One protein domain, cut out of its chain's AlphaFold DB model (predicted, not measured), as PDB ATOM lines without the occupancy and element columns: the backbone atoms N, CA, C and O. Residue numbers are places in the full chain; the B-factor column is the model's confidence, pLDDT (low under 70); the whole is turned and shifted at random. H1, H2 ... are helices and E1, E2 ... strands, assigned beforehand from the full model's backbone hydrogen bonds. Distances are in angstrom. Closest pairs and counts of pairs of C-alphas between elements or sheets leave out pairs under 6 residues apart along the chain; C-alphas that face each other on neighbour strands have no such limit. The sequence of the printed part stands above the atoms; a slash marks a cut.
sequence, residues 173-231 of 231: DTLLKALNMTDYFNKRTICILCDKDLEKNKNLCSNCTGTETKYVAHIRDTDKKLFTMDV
ATOM      1  N   ASP A 173     162.499 153.286 122.066       69.88
ATOM      2  CA  ASP A 173     163.948 153.222 122.275       69.88
ATOM      3  C   ASP A 173     164.662 154.412 121.615       69.88
ATOM      4  O   ASP A 173     165.634 154.935 122.159       69.88
ATOM      5  N   THR A 174     164.159 154.874 120.469       71.50
ATOM      6  CA  THR A 174     164.661 156.067 119.777       71.50
ATOM      7  C   THR A 174     164.279 157.332 120.546       71.50
ATOM      8  O   THR A 174     165.111 158.227 120.678       71.50
ATOM      9  N   LEU A 175     163.081 157.376 121.141       68.88
ATOM     10  CA  LEU A 175     162.654 158.466 122.024       68.88
ATOM     11  C   LEU A 175     163.516 158.553 123.293       68.88
ATOM     12  O   LEU A 175     164.052 159.612 123.607       68.88
ATOM     13  N   LEU A 176     163.709 157.437 124.002       69.38
ATOM     14  CA  LEU A 176     164.510 157.403 125.231       69.38
ATOM     15  C   LEU A 176     165.988 157.739 124.976       69.38
ATOM     16  O   LEU A 176     166.626 158.360 125.828       69.38
ATOM     17  N   LYS A 177     166.522 157.366 123.805       71.62
ATOM     18  CA  LYS A 177     167.863 157.774 123.355       71.62
ATOM     19  C   LYS A 177     167.937 159.257 123.008       71.62
ATOM     20  O   LYS A 177     168.889 159.903 123.424       71.62
ATOM     21  N   ALA A 178     166.955 159.797 122.286       67.25
ATOM     22  CA  ALA A 178     166.906 161.221 121.945       67.25
ATOM     23  C   ALA A 178     166.842 162.103 123.201       67.25
ATOM     24  O   ALA A 178     167.464 163.157 123.255       67.25
ATOM     25  N   LEU A 179     166.147 161.627 124.236       65.31
ATOM     26  CA  LEU A 179     166.073 162.288 125.536       65.31
ATOM     27  C   LEU A 179     167.308 162.039 126.423       65.31
ATOM     28  O   LEU A 179     167.413 162.634 127.487       65.31
ATOM     29  N   ASN A 180     168.244 161.179 126.003       64.50
ATOM     30  CA  ASN A 180     169.419 160.763 126.777       64.50
ATOM     31  C   ASN A 180     169.068 160.210 128.177       64.50
ATOM     32  O   ASN A 180     169.785 160.430 129.150       64.50
ATOM     33  N   MET A 181     167.936 159.502 128.291       66.12
ATOM     34  CA  MET A 181     167.395 159.029 129.573       66.12
ATOM     35  C   MET A 181     167.331 157.499 129.693       66.12
ATOM     36  O   MET A 181     166.595 156.969 130.520       66.12
ATOM     37  N   THR A 182     168.095 156.745 128.904       63.84
ATOM     38  CA  THR A 182     168.020 155.268 128.877       63.84
ATOM     39  C   THR A 182     168.230 154.599 130.243       63.84
ATOM     40  O   THR A 182     167.705 153.510 130.486       63.84
ATOM     41  N   ASP A 183     168.941 155.262 131.154       66.56
ATOM     42  CA  ASP A 183     169.322 154.705 132.452       66.56
ATOM     43  C   ASP A 183     168.297 154.956 133.562       66.56
ATOM     44  O   ASP A 183     168.321 154.275 134.585       66.56
ATOM     45  N   TYR A 184     167.360 155.882 133.362       64.88
ATOM     46  CA  TYR A 184     166.388 156.268 134.391       64.88
ATOM     47  C   TYR A 184     165.044 155.567 134.242       64.88
ATOM     48  O   TYR A 184     164.240 155.574 135.173       64.88
ATOM     49  N   PHE A 185     164.804 154.934 133.093       67.12
ATOM     50  CA  PHE A 185     163.501 154.381 132.760       67.12
ATOM     51  C   PHE A 185     163.535 152.858 132.642       67.12
ATOM     52  O   PHE A 185     164.548 152.249 132.283       67.12
ATOM     53  N   ASN A 186     162.406 152.233 132.968       71.81
ATOM     54  CA  ASN A 186     162.137 150.833 132.687       71.81
ATOM     55  C   ASN A 186     161.020 150.732 131.639       71.81
ATOM     56  O   ASN A 186     159.965 151.354 131.783       71.81
ATOM     57  N   LYS A 187     161.269 149.945 130.590       73.44
ATOM     58  CA  LYS A 187     160.334 149.703 129.488       73.44
ATOM     59  C   LYS A 187     159.455 148.507 129.831       73.44
ATOM     60  O   LYS A 187     159.970 147.400 130.012       73.44
ATOM     61  N   ARG A 188     158.141 148.723 129.878       76.50
ATOM     62  CA  ARG A 188     157.137 147.658 129.975       76.50
ATOM     63  C   ARG A 188     156.273 147.651 128.722       76.50
ATOM     64  O   ARG A 188     155.969 148.701 128.157       76.50
ATOM     65  N   THR A 189     155.896 146.459 128.291       77.88
ATOM     66  CA  THR A 189     154.906 146.269 127.234       77.88
ATOM     67  C   THR A 189     153.618 145.856 127.917       77.88
ATOM     68  O   THR A 189     153.628 144.923 128.712       77.88
ATOM     69  N   ILE A 190     152.527 146.557 127.642       81.12
ATOM     70  CA  ILE A 190     151.233 146.341 128.288       81.12
ATOM     71  C   ILE A 190     150.217 146.001 127.207       81.12
ATOM     72  O   ILE A 190     150.260 146.547 126.108       81.12
ATOM     73  N   CYS A 191     149.306 145.081 127.489       80.19
ATOM     74  CA  CYS A 191     148.223 144.797 126.560       80.19
ATOM     75  C   CYS A 191     147.153 145.880 126.653       80.19
ATOM     76  O   CYS A 191     146.729 146.229 127.753       80.19
ATOM     77  N   ILE A 192     146.663 146.346 125.509       81.00
ATOM     78  CA  ILE A 192     145.642 147.399 125.446       81.00
ATOM     79  C   ILE A 192     144.315 146.933 126.063       81.00
ATOM     80  O   ILE A 192     143.658 147.691 126.765       81.00
ATOM     81  N   LEU A 193     143.954 145.662 125.871       78.81
ATOM     82  CA  LEU A 193     142.669 145.123 126.323       78.81
ATOM     83  C   LEU A 193     142.650 144.748 127.809       78.81
ATOM     84  O   LEU A 193     141.622 144.866 128.468       78.81
ATOM     85  N   CYS A 194     143.760 144.195 128.313       80.38
ATOM     86  CA  CYS A 194     143.826 143.601 129.652       80.38
ATOM     87  C   CYS A 194     144.599 144.477 130.658       80.38
ATOM     88  O   CYS A 194     144.601 144.148 131.841       80.38
ATOM     89  N   ASP A 195     145.278 145.540 130.200       77.88
ATOM     90  CA  ASP A 195     146.153 146.437 130.979       77.88
ATOM     91  C   ASP A 195     147.228 145.727 131.825       77.88
ATOM     92  O   ASP A 195     147.843 146.306 132.721       77.88
ATOM     93  N   LYS A 196     147.495 144.455 131.513       80.38
ATOM     94  CA  LYS A 196     148.505 143.634 132.178       80.38
ATOM     95  C   LYS A 196     149.818 143.661 131.407       80.38
ATOM     96  O   LYS A 196     149.826 143.700 130.173       80.38
ATOM     97  N   ASP A 197     150.905 143.578 132.167       79.06
ATOM     98  CA  ASP A 197     152.263 143.472 131.646       79.06
ATOM     99  C   ASP A 197     152.404 142.205 130.780       79.06
ATOM    100  O   ASP A 197     152.068 141.092 131.199       79.06
ATOM    101  N   LEU A 198     152.898 142.379 129.556       78.88
ATOM    102  CA  LEU A 198     153.345 141.299 128.687       78.88
ATOM    103  C   LEU A 198     154.814 141.000 128.971       78.88
ATOM    104  O   LEU A 198     155.646 141.895 129.131       78.88
ATOM    105  N   GLU A 199     155.147 139.715 128.979       75.12
ATOM    106  CA  GLU A 199     156.543 139.300 129.007       75.12
ATOM    107  C   GLU A 199     157.263 139.762 127.735       75.12
ATOM    108  O   GLU A 199     156.707 139.744 126.632       75.12
ATOM    109  N   LYS A 200     158.536 140.143 127.896       64.94
ATOM    110  CA  LYS A 200     159.407 140.538 126.784       64.94
ATOM    111  C   LYS A 200     159.380 139.434 125.715       64.94
ATOM    112  O   LYS A 200     159.712 138.291 126.017       64.94
ATOM    113  N   ASN A 201     159.009 139.800 124.484       64.56
ATOM    114  CA  ASN A 201     158.908 138.943 123.286       64.56
ATOM    115  C   ASN A 201     157.613 138.125 123.103       64.56
ATOM    116  O   ASN A 201     157.581 137.244 122.243       64.56
ATOM    117  N   LYS A 202     156.536 138.398 123.853       68.12
ATOM    118  CA  LYS A 202     155.213 137.811 123.576       68.12
ATOM    119  C   LYS A 202     154.293 138.835 122.910       68.12
ATOM    120  O   LYS A 202     153.987 139.861 123.501       68.12
ATOM    121  N   ASN A 203     153.792 138.502 121.721       68.25
ATOM    122  CA  ASN A 203     152.834 139.326 120.968       68.25
ATOM    123  C   ASN A 203     151.367 139.029 121.336       68.25
ATOM    124  O   ASN A 203     150.461 139.473 120.643       68.25
ATOM    125  N   LEU A 204     151.121 138.221 122.374       77.12
ATOM    126  CA  LEU A 204     149.779 137.779 122.760       77.12
ATOM    127  C   LEU A 204     149.592 137.911 124.279       77.12
ATOM    128  O   LEU A 204     150.362 137.315 125.039       77.12
ATOM    129  N   CYS A 205     148.564 138.645 124.740       78.25
ATOM    130  CA  CYS A 205     148.237 138.714 126.177       78.25
ATOM    131  C   CYS A 205     147.774 137.333 126.646       78.25
ATOM    132  O   CYS A 205     146.769 136.803 126.177       78.25
ATOM    133  N   SER A 206     148.460 136.766 127.640       80.06
ATOM    134  CA  SER A 206     148.100 135.464 128.219       80.06
ATOM    135  C   SER A 206     146.753 135.470 128.956       80.06
ATOM    136  O   SER A 206     146.249 134.407 129.293       80.06
ATOM    137  N   ASN A 207     146.169 136.648 129.211       79.44
ATOM    138  CA  ASN A 207     144.880 136.781 129.895       79.44
ATOM    139  C   ASN A 207     143.690 137.000 128.957       79.44
ATOM    140  O   ASN A 207     142.610 136.508 129.254       79.44
ATOM    141  N   CYS A 208     143.854 137.750 127.866       80.00
ATOM    142  CA  CYS A 208     142.742 138.101 126.976       80.00
ATOM    143  C   CYS A 208     142.967 137.689 125.520       80.00
ATOM    144  O   CYS A 208     142.138 138.001 124.671       80.00
ATOM    145  N   THR A 209     144.084 137.022 125.205       78.25
ATOM    146  CA  THR A 209     144.485 136.606 123.845       78.25
ATOM    147  C   THR A 209     144.616 137.740 122.820       78.25
ATOM    148  O   THR A 209     144.840 137.475 121.645       78.25
ATOM    149  N   GLY A 210     144.532 139.000 123.259       75.31
ATOM    150  CA  GLY A 210     144.707 140.171 122.410       75.31
ATOM    151  C   GLY A 210     146.132 140.298 121.882       75.31
ATOM    152  O   GLY A 210     147.094 140.014 122.602       75.31
ATOM    153  N   THR A 211     146.242 140.748 120.633       76.75
ATOM    154  CA  THR A 211     147.505 141.045 119.934       76.75
ATOM    155  C   THR A 211     147.945 142.497 120.081       76.75
ATOM    156  O   THR A 211     149.075 142.837 119.750       76.75
ATOM    157  N   GLU A 212     147.050 143.359 120.556       76.94
ATOM    158  CA  GLU A 212     147.279 144.793 120.674       76.94
ATOM    159  C   GLU A 212     148.085 145.123 121.936       76.94
ATOM    160  O   GLU A 212     147.728 144.741 123.063       76.94
ATOM    161  N   THR A 213     149.190 145.842 121.741       78.31
ATOM    162  CA  THR A 213     150.157 146.168 122.792       78.31
ATOM    163  C   THR A 213     150.542 147.637 122.748       78.31
ATOM    164  O   THR A 213     150.786 148.173 121.674       78.31
ATOM    165  N   LYS A 214     150.696 148.247 123.920       79.00
ATOM    166  CA  LYS A 214     151.247 149.590 124.106       79.00
ATOM    167  C   LYS A 214     152.561 149.524 124.871       79.00
ATOM    168  O   LYS A 214     152.758 148.649 125.723       79.00
ATOM    169  N   TYR A 215     153.458 150.462 124.601       78.19
ATOM    170  CA  TYR A 215     154.701 150.608 125.350       78.19
ATOM    171  C   TYR A 215     154.558 151.701 126.401       78.19
ATOM    172  O   TYR A 215     154.087 152.800 126.115       78.19
ATOM    173  N   VAL A 216     154.998 151.400 127.623       76.62
ATOM    174  CA  VAL A 216     154.976 152.348 128.739       76.62
ATOM    175  C   VAL A 216     156.365 152.454 129.352       76.62
ATOM    176  O   VAL A 216     157.010 151.443 129.653       76.62
ATOM    177  N   ALA A 217     156.822 153.692 129.536       72.88
ATOM    178  CA  ALA A 217     158.051 154.003 130.253       72.88
ATOM    179  C   ALA A 217     157.730 154.488 131.676       72.88
ATOM    180  O   ALA A 217     156.947 155.421 131.869       72.88
ATOM    181  N   HIS A 218     158.367 153.857 132.663       68.44
ATOM    182  CA  HIS A 218     158.293 154.216 134.084       68.44
ATOM    183  C   HIS A 218     159.658 154.677 134.589       68.44
ATOM    184  O   HIS A 218     160.668 154.108 134.176       68.44
ATOM    185  N   ILE A 219     159.696 155.643 135.510       68.00
ATOM    186  CA  ILE A 219     160.924 155.990 136.243       68.00
ATOM    187  C   ILE A 219     161.292 154.823 137.163       68.00
ATOM    188  O   ILE A 219     160.438 154.282 137.867       68.00
ATOM    189  N   ARG A 220     162.565 154.424 137.169       56.62
ATOM    190  CA  ARG A 220     163.081 153.450 138.141       56.62
ATOM    191  C   ARG A 220     162.781 153.969 139.553       56.62
ATOM    192  O   ARG A 220     163.033 155.131 139.838       56.62
ATOM    193  N   ASP A 221     162.190 153.117 140.385       55.81
ATOM    194  CA  ASP A 221     161.721 153.400 141.754       55.81
ATOM    195  C   ASP A 221     160.385 154.147 141.916       55.81
ATOM    196  O   ASP A 221     159.957 154.374 143.047       55.81
ATOM    197  N   THR A 222     159.646 154.447 140.838       55.41
ATOM    198  CA  THR A 222     158.252 154.913 140.968       55.41
ATOM    199  C   THR A 222     157.318 154.253 139.953       55.41
ATOM    200  O   THR A 222     157.577 154.242 138.753       55.41
ATOM    201  N   ASP A 223     156.153 153.775 140.404       56.50
ATOM    202  CA  ASP A 223     155.091 153.264 139.515       56.50
ATOM    203  C   ASP A 223     154.372 154.381 138.725       56.50
ATOM    204  O   ASP A 223     153.354 154.155 138.068       56.50
ATOM    205  N   LYS A 224     154.912 155.604 138.734       58.94
ATOM    206  CA  LYS A 224     154.363 156.732 137.985       58.94
ATOM    207  C   LYS A 224     154.616 156.532 136.488       58.94
ATOM    208  O   LYS A 224     155.757 156.395 136.047       58.94
ATOM    209  N   LYS A 225     153.527 156.495 135.717       58.88
ATOM    210  CA  LYS A 225     153.545 156.489 134.248       58.88
ATOM    211  C   LYS A 225     153.918 157.888 133.764       58.88
ATOM    212  O   LYS A 225     153.302 158.849 134.216       58.88
ATOM    213  N   LEU A 226     154.887 158.000 132.857       58.75
ATOM    214  CA  LEU A 226     155.210 159.289 132.227       58.75
ATOM    215  C   LEU A 226     154.857 159.340 130.754       58.75
ATOM    216  O   LEU A 226     154.366 160.360 130.288       58.75
ATOM    217  N   PHE A 227     155.090 158.244 130.032       63.00
ATOM    218  CA  PHE A 227     154.879 158.212 128.592       63.00
ATOM    219  C   PHE A 227     154.230 156.897 128.179       63.00
ATOM    220  O   PHE A 227     154.648 155.817 128.612       63.00
ATOM    221  N   THR A 228     153.217 157.015 127.328       64.69
ATOM    222  CA  THR A 228     152.513 155.913 126.677       64.69
ATOM    223  C   THR A 228     152.615 156.103 125.176       64.69
ATOM    224  O   THR A 228     152.347 157.195 124.679       64.69
ATOM    225  N   MET A 229     153.010 155.051 124.470       62.31
ATOM    226  CA  MET A 229     153.079 155.047 123.015       62.31
ATOM    227  C   MET A 229     152.373 153.801 122.495       62.31
ATOM    228  O   MET A 229     152.730 152.678 122.873       62.31
ATOM    229  N   ASP A 230     151.369 154.025 121.657       61.84
ATOM    230  CA  ASP A 230     150.611 152.969 120.997       61.84
ATOM    231  C   ASP A 230     151.331 152.537 119.712       61.84
ATOM    232  O   ASP A 230     152.055 153.329 119.100       61.84
ATOM    233  N   VAL A 231     151.183 151.259 119.357       53.53
ATOM    234  CA  VAL A 231     151.790 150.630 118.171       53.53
ATOM    235  C   VAL A 231     150.729 150.407 117.114       53.53
ATOM    236  O   VAL A 231     149.662 149.873 117.490       53.53
TER     237      VAL A 231
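AT A GLANCE: This is residues 173 to 231 of the 231 residues of a protein of Rotaria sp. Silwood2 (UniProt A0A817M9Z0). A strongly twisted sheet of three antiparallel strands makes the middle of an elongated shape, with the short helix H1 by one end of the sheet and the long loop of residues 192 to 212 at the other end. The loop first folds back beside E1, where its residues 197 to 198 pair with residues 189 to 190, and then swings away again before entering E2. The printed part has 59 residues, with one named helix and three named strands in the order H1, E1, E2, E3 along the chain, and the sheet's order is E1, E2, E3. The class is mixed, helices and strands, though under half of the residues are in named elements. The whole is only just compact, close to loose, with a radius of gyration of the C-alphas of 11.9 A and spans of 35 by 22 by 16 A.

IN THESE COORDINATES: Strand E1, residues 185 to 191, runs 19.1 A from C-alpha 185 at (163.501, 154.381, 132.760) to C-alpha 191 at (148.223, 144.797, 126.560). Strand E2, residues 213 to 219, is 19.8 A long. Strand E3, residues 225 to 230, is 14.0 A long and ends with C-alpha 230 at (150.611, 152.969, 120.997). Helix H1, residues 173 to 178, is 8.5 A long and begins with C-alpha 173 at (163.948, 153.222, 122.275).

HOW THE PARTS SIT: E1, E2 and E3 form a meander, each strand the antiparallel neighbour of the one before. E2 is the inner strand, and E1 and E3 are the edge strands. E1 and E2 are a hairpin with 153 degrees between their directions; the C-alphas of Cys 191 and Thr 213 face each other at 4.5 A, and N 186 and O 218 are within hydrogen-bond range at 2.8 A, as are N 214 and O 190 at 2.8 A. E2 and E3 are also a hairpin, at 158 degrees; the C-alphas of Lys 214 and Asp 230 face each other at 4.6 A, and N 215 and O 229 are within hydrogen-bond range at 2.9 A. The sheet's C-alphas lie up to 4.8 A off their best plane. H1 is only just on the sheet, with 5 pairs of C-alphas within 10 A, and only grazes it with residues 173 to 176. In H1 every O i to N i+4 pair is within hydrogen-bond range.

THE WHOLE: The two C-alphas farthest apart are those of Asn 180 and Cys 208, at 35.0 A. The printed part has no cut and ends at residue 231, the chain's last residue. The link from E1 to E2 is long, with 21 residues; that from H1 to E1 is short, and that from E2 to E3 is tight. The mean pLDDT of the printed part is 70.6, and 29 residues are under 70, among them residues 178 to 185, 200 to 203 and 218 to 231.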